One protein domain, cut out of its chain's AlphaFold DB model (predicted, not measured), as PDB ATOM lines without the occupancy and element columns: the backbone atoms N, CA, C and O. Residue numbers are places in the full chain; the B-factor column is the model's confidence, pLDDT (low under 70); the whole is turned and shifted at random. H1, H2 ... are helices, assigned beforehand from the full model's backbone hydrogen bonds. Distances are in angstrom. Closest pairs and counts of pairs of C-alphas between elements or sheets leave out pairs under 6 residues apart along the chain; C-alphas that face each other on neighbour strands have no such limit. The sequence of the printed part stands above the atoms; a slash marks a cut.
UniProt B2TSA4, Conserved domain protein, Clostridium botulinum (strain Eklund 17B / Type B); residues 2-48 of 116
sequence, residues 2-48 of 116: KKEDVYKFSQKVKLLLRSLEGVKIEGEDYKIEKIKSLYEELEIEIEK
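This is residues 2 to 48 of the 116 residues of the protein "Conserved domain protein" of Clostridium botulinum (strain Eklund 17B / Type B) (UniProt B2TSA4). This is a loose helical hairpin: the longer helix, H2, and the helix before it, H1, run opposite ways and cross slantwise, joined by a loop of residues 21 to 28. They meet through only a part of each, residues 39 to 46 of H2 and 10 to 17 of H1, and residues 26 to 34, the end of the loop with the first residues of H2, stick out free. The printed part has 47 residues with two named helices, H1 then H2, and no named strand; its class is all helix. It is loose, with a radius of gyration of the C-alphas of 12.4 A, and a rod in outline, spanning 38 by 16 by 14 A.

Begin with H2, residues 29 to 48: find C-alpha 29 at (445.824, 651.468, 433.251), from where the helix runs 29.6 A to C-alpha 48 at (434.944, 626.780, 445.417). Then look back to H1, residues 3 to 20, which starts at C-alpha 3 at (422.465, 626.044, 446.631) and runs 26.0 A to C-alpha 20.

Look at residues 39 to 46 of H2, which alone touch H1, and at residues 10 to 17 of H1, which alone touch H2. The closest C-alphas of the two are those of Ser 10 and Ile 46, 6.1 A apart. The lines of H1 and H2 stand at a steep tilt of 43 degrees, opposite ways, and the two form a helical hairpin. In H1 every O i to N i+4 pair is within hydrogen-bond range; in H2 14 of 16 are.

The C-alphas of Lys 2 and Glu 28 are the two farthest apart, at 38.0 A. The link from H1 to H2, 8 residues, is short, and the printed part has no cut. The mean pLDDT of the printed part is 87.3, and no printed residue is under 70.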
ATOM      1  N   LYS A   2     419.804 629.790 448.256       76.25
ATOM      2  CA  LYS A   2     419.651 628.356 447.937       76.25
ATOM      3  C   LYS A   2     420.883 627.879 447.159       76.25
ATOM      4  O   LYS A   2     421.381 628.615 446.314       76.25
ATOM      5  N   LYS A   3     421.339 626.639 447.386       71.00
ATOM      6  CA  LYS A   3     422.465 626.044 446.631       71.00
ATOM      7  C   LYS A   3     422.255 626.105 445.109       71.00
ATOM      8  O   LYS A   3     423.197 626.322 444.360       71.00
ATOM      9  N   GLU A   4     421.007 625.971 444.663       71.31
ATOM     10  CA  GLU A   4     420.618 626.088 443.250       71.31
ATOM     11  C   GLU A   4     420.859 627.493 442.673       71.31
ATOM     12  O   GLU A   4     421.226 627.614 441.505       71.31
ATOM     13  N   ASP A   5     420.671 628.545 443.473       77.25
ATOM     14  CA  ASP A   5     420.880 629.932 443.043       77.25
ATOM     15  C   ASP A   5     422.378 630.241 442.938       77.25
ATOM     16  O   ASP A   5     422.816 630.814 441.942       77.25
ATOM     17  N   VAL A   6     423.166 629.766 443.911       78.12
ATOM     18  CA  VAL A   6     424.638 629.851 443.899       78.12
ATOM     19  C   VAL A   6     425.209 629.135 442.674       78.12
ATOM     20  O   VAL A   6     426.029 629.703 441.961       78.12
ATOM     21  N   TYR A   7     424.714 627.932 442.367       75.75
ATOM     22  CA  TYR A   7     425.124 627.184 441.179       75.75
ATOM     23  C   TYR A   7     424.795 627.918 439.874       75.75
ATOM     24  O   TYR A   7     425.641 628.061 438.995       75.75
ATOM     25  N   LYS A   8     423.558 628.404 439.720       80.00
ATOM     26  CA  LYS A   8     423.171 629.149 438.511       80.00
ATOM     27  C   LYS A   8     424.023 630.399 438.327       80.00
ATOM     28  O   LYS A   8     424.354 630.739 437.192       80.00
ATOM     29  N   PHE A   9     424.348 631.085 439.418       83.62
ATOM     30  CA  PHE A   9     425.225 632.244 439.391       83.62
ATOM     31  C   PHE A   9     426.648 631.856 438.974       83.62
ATOM     32  O   PHE A   9     427.157 632.435 438.017       83.62
ATOM     33  N   SER A  10     427.241 630.821 439.582       83.94
ATOM     34  CA  SER A  10     428.590 630.367 439.219       83.94
ATOM     35  C   SER A  10     428.678 629.938 437.753       83.94
ATOM     36  O   SER A  10     429.609 630.324 437.059       83.94
ATOM     37  N   GLN A  11     427.666 629.262 437.200       84.00
ATOM     38  CA  GLN A  11     427.655 628.943 435.764       84.00
ATOM     39  C   GLN A  11     427.637 630.188 434.862       84.00
ATOM     40  O   GLN A  11     428.301 630.204 433.826       84.00
ATOM     41  N   LYS A  12     426.910 631.247 435.244       88.12
ATOM     42  CA  LYS A  12     426.895 632.511 434.490       88.12
ATOM     43  C   LYS A  12     428.236 633.233 434.551       88.12
ATOM     44  O   LYS A  12     428.693 633.719 433.523       88.12
ATOM     45  N   VAL A  13     428.872 633.268 435.723       89.31
ATOM     46  CA  VAL A  13     430.214 633.849 435.879       89.31
ATOM     47  C   VAL A  13     431.229 633.066 435.042       89.31
ATOM     48  O   VAL A  13     432.016 633.670 434.328       89.31
ATOM     49  N   LYS A  14     431.144 631.728 435.015       87.75
ATOM     50  CA  LYS A  14     432.047 630.879 434.219       87.75
ATOM     51  C   LYS A  14     431.926 631.158 432.723       87.75
ATOM     52  O   LYS A  14     432.925 631.200 432.012       87.75
ATOM     53  N   LEU A  15     430.696 631.349 432.247       89.69
ATOM     54  CA  LEU A  15     430.430 631.748 430.865       89.69
ATOM     55  C   LEU A  15     430.975 633.146 430.559       89.69
ATOM     56  O   LEU A  15     431.523 633.345 429.479       89.69
ATOM     57  N   LEU A  16     430.842 634.094 431.492       90.56
ATOM     58  CA  LEU A  16     431.397 635.438 431.345       90.56
ATOM     59  C   LEU A  16     432.926 635.403 431.226       90.56
ATOM     60  O   LEU A  16     433.441 635.948 430.259       90.56
ATOM     61  N   LEU A  17     433.628 634.733 432.149       90.50
ATOM     62  CA  LEU A  17     435.094 634.627 432.128       90.50
ATOM     63  C   LEU A  17     435.586 634.028 430.803       90.50
ATOM     64  O   LEU A  17     436.385 634.649 430.113       90.50
ATOM     65  N   ARG A  18     434.984 632.915 430.359       89.69
ATOM     66  CA  ARG A  18     435.275 632.314 429.043       89.69
ATOM     67  C   ARG A  18     435.021 633.246 427.865       89.69
ATOM     68  O   ARG A  18     435.696 633.153 426.851       89.69
ATOM     69  N   SER A  19     434.019 634.117 427.966       90.06
ATOM     70  CA  SER A  19     433.715 635.086 426.905       90.06
ATOM     71  C   SER A  19     434.729 636.233 426.856       90.06
ATOM     72  O   SER A  19     434.782 636.941 425.855       90.06
ATOM     73  N   LEU A  20     435.498 636.435 427.931       89.50
ATOM     74  CA  LEU A  20     436.578 637.417 428.020       89.50
ATOM     75  C   LEU A  20     437.941 636.830 427.616       89.50
ATOM     76  O   LEU A  20     438.868 637.596 427.353       89.50
ATOM     77  N   GLU A  21     438.077 635.503 427.529       87.00
ATOM     78  CA  GLU A  21     439.309 634.851 427.074       87.00
ATOM     79  C   GLU A  21     439.709 635.352 425.676       87.00
ATOM     80  O   GLU A  21     438.939 635.295 424.716       87.00
ATOM     81  N   GLY A  22     440.934 635.872 425.560       86.44
ATOM     82  CA  GLY A  22     441.466 636.410 424.304       86.44
ATOM     83  C   GLY A  22     440.888 637.767 423.879       86.44
ATOM     84  O   GLY A  22     441.284 638.289 422.836       86.44
ATOM     85  N   VAL A  23     439.994 638.371 424.668       91.50
ATOM     86  CA  VAL A  23     439.472 639.715 424.398       91.50
ATOM     87  C   VAL A  23     440.517 640.763 424.771       91.50
ATOM     88  O   VAL A  23     441.037 640.793 425.886       91.50
ATOM     89  N   LYS A  24     440.805 641.674 423.836       90.31
ATOM     90  CA  LYS A  24     441.645 642.843 424.105       90.31
ATOM     91  C   LYS A  24     440.823 643.898 424.850       90.31
ATOM     92  O   LYS A  24     439.790 644.338 424.351       90.31
ATOM     93  N   ILE A  25     441.290 644.304 426.029       87.00
ATOM     94  CA  ILE A  25     440.667 645.351 426.847       87.00
ATOM     95  C   ILE A  25     441.527 646.613 426.761       87.00
ATOM     96  O   ILE A  25     442.737 646.555 426.971       87.00
ATOM     97  N   GLU A  26     440.896 647.746 426.455       91.94
ATOM     98  CA  GLU A  26     441.532 649.063 426.353       91.94
ATOM     99  C   GLU A  26     440.857 650.039 427.330       91.94
ATOM    100  O   GLU A  26     439.644 649.981 427.543       91.94
ATOM    101  N   GLY A  27     441.637 650.919 427.958       92.81
ATOM    102  CA  GLY A  27     441.162 651.838 428.993       92.81
ATOM    103  C   GLY A  27     442.307 652.425 429.821       92.81
ATOM    104  O   GLY A  27     443.473 652.236 429.496       92.81
ATOM    105  N   GLU A  28     441.967 653.142 430.892       96.25
ATOM    106  CA  GLU A  28     442.947 653.651 431.865       96.25
ATOM    107  C   GLU A  28     443.659 652.486 432.579       96.25
ATOM    108  O   GLU A  28     442.992 651.555 433.040       96.25
ATOM    109  N   ASP A  29     444.988 652.562 432.725       93.62
ATOM    110  CA  ASP A  29     445.824 651.468 433.251       93.62
ATOM    111  C   ASP A  29     445.312 650.904 434.583       93.62
ATOM    112  O   ASP A  29     445.122 649.695 434.711       93.62
ATOM    113  N   TYR A  30     444.960 651.764 435.546       95.31
ATOM    114  CA  TYR A  30     444.453 651.307 436.848       95.31
ATOM    115  C   TYR A  30     443.118 650.549 436.745       95.31
ATOM    116  O   TYR A  30     442.828 649.679 437.569       95.31
ATOM    117  N   LYS A  31     442.272 650.859 435.748       95.19
ATOM    118  CA  LYS A  31     441.025 650.114 435.507       95.19
ATOM    119  C   LYS A  31     441.341 648.743 434.927       95.19
ATOM    120  O   LYS A  31     440.710 647.768 435.328       95.19
ATOM    121  N   ILE A  32     442.309 648.668 434.014       93.69
ATOM    122  CA  ILE A  32     442.760 647.409 433.414       93.69
ATOM    123  C   ILE A  32     443.361 646.500 434.489       93.69
ATOM    124  O   ILE A  32     442.982 645.334 434.571       93.69
ATOM    125  N   GLU A  33     444.243 647.022 435.342       93.62
ATOM    126  CA  GLU A  33     444.814 646.266 436.465       93.62
ATOM    127  C   GLU A  33     443.728 645.755 437.413       93.62
ATOM    128  O   GLU A  33     443.720 644.579 437.778       93.62
ATOM    129  N   LYS A  34     442.743 646.601 437.740       95.50
ATOM    130  CA  LYS A  34     441.608 646.192 438.572       95.50
ATOM    131  C   LYS A  34     440.782 645.074 437.931       95.50
ATOM    132  O   LYS A  34     440.378 644.150 438.630       95.50
ATOM    133  N   ILE A  35     440.520 645.144 436.624       92.31
ATOM    134  CA  ILE A  35     439.792 644.091 435.899       92.31
ATOM    135  C   ILE A  35     440.581 642.780 435.916       92.31
ATOM    136  O   ILE A  35     439.980 641.736 436.153       92.31
ATOM    137  N   LYS A  36     441.904 642.826 435.714       90.06
ATOM    138  CA  LYS A  36     442.768 641.638 435.785       90.06
ATOM    139  C   LYS A  36     442.729 640.987 437.171       90.06
ATOM    140  O   LYS A  36     442.462 639.795 437.249       90.06
ATOM    141  N   SER A  37     442.874 641.772 438.243       94.00
ATOM    142  CA  SER A  37     442.771 641.266 439.626       94.00
ATOM    143  C   SER A  37     441.423 640.591 439.880       94.00
ATOM    144  O   SER A  37     441.368 639.462 440.351       94.00
ATOM    145  N   LEU A  38     440.319 641.250 439.504       93.75
ATOM    146  CA  LEU A  38     438.975 640.691 439.679       93.75
ATOM    147  C   LEU A  38     438.758 639.422 438.850       93.75
ATOM    148  O   LEU A  38     438.043 638.524 439.286       93.75
ATOM    149  N   TYR A  39     439.338 639.351 437.653       91.81
ATOM    150  CA  TYR A  39     439.275 638.165 436.807       91.81
ATOM    151  C   TYR A  39     439.968 636.974 437.489       91.81
ATOM    152  O   TYR A  39     439.347 635.923 437.636       91.81
ATOM    153  N   GLU A  40     441.197 637.160 437.979       90.25
ATOM    154  CA  GLU A  40     441.968 636.127 438.691       90.25
ATOM    155  C   GLU A  40     441.279 635.685 439.996       90.25
ATOM    156  O   GLU A  40     441.160 634.491 440.277       90.25
ATOM    157  N   GLU A  41     440.753 636.635 440.776       91.75
ATOM    158  CA  GLU A  41     439.977 636.344 441.990       91.75
ATOM    159  C   GLU A  41     438.743 635.490 441.674       91.75
ATOM    160  O   GLU A  41     438.491 634.480 442.337       91.75
ATOM    161  N   LEU A  42     437.993 635.853 440.628       91.00
ATOM    162  CA  LEU A  42     436.809 635.106 440.211       91.00
ATOM    163  C   LEU A  42     437.159 633.711 439.689       91.00
ATOM    164  O   LEU A  42     436.402 632.781 439.964       91.00
ATOM    165  N   GLU A  43     438.275 633.530 438.979       86.19
ATOM    166  CA  GLU A  43     438.734 632.202 438.552       86.19
ATOM    167  C   GLU A  43     439.003 631.278 439.744       86.19
ATOM    168  O   GLU A  43     438.586 630.120 439.730       86.19
ATOM    169  N   ILE A  44     439.611 631.788 440.815       86.06
ATOM    170  CA  ILE A  44     439.878 631.003 442.028       86.06
ATOM    171  C   ILE A  44     438.582 630.723 442.800       86.06
ATOM    172  O   ILE A  44     438.353 629.622 443.311       86.06
ATOM    173  N   GLU A  45     437.718 631.727 442.940       85.69
ATOM    174  CA  GLU A  45     436.493 631.588 443.722       85.69
ATOM    175  C   GLU A  45     435.474 630.666 443.056       85.69
ATOM    176  O   GLU A  45     434.797 629.897 443.744       85.69
ATOM    177  N   ILE A  46     435.375 630.681 441.726       84.12
ATOM    178  CA  ILE A  46     434.378 629.885 441.010       84.12
ATOM    179  C   ILE A  46     434.582 628.383 441.187       84.12
ATOM    180  O   ILE A  46     433.607 627.631 441.142       84.12
ATOM    181  N   GLU A  47     435.816 627.935 441.423       75.06
ATOM    182  CA  GLU A  47     436.113 626.539 441.739       75.06
ATOM    183  C   GLU A  47     435.503 626.132 443.082       75.06
ATOM    184  O   GLU A  47     434.894 625.067 443.183       75.06
ATOM    185  N   LYS A  48     435.542 627.016 444.088       76.31
ATOM    186  CA  LYS A  48     434.944 626.780 445.417       76.31
ATOM    187  C   LYS A  48     433.419 626.671 445.364       76.31
ATOM    188  O   LYS A  48     432.810 626.029 446.217       76.31
TER     189      LYS A  48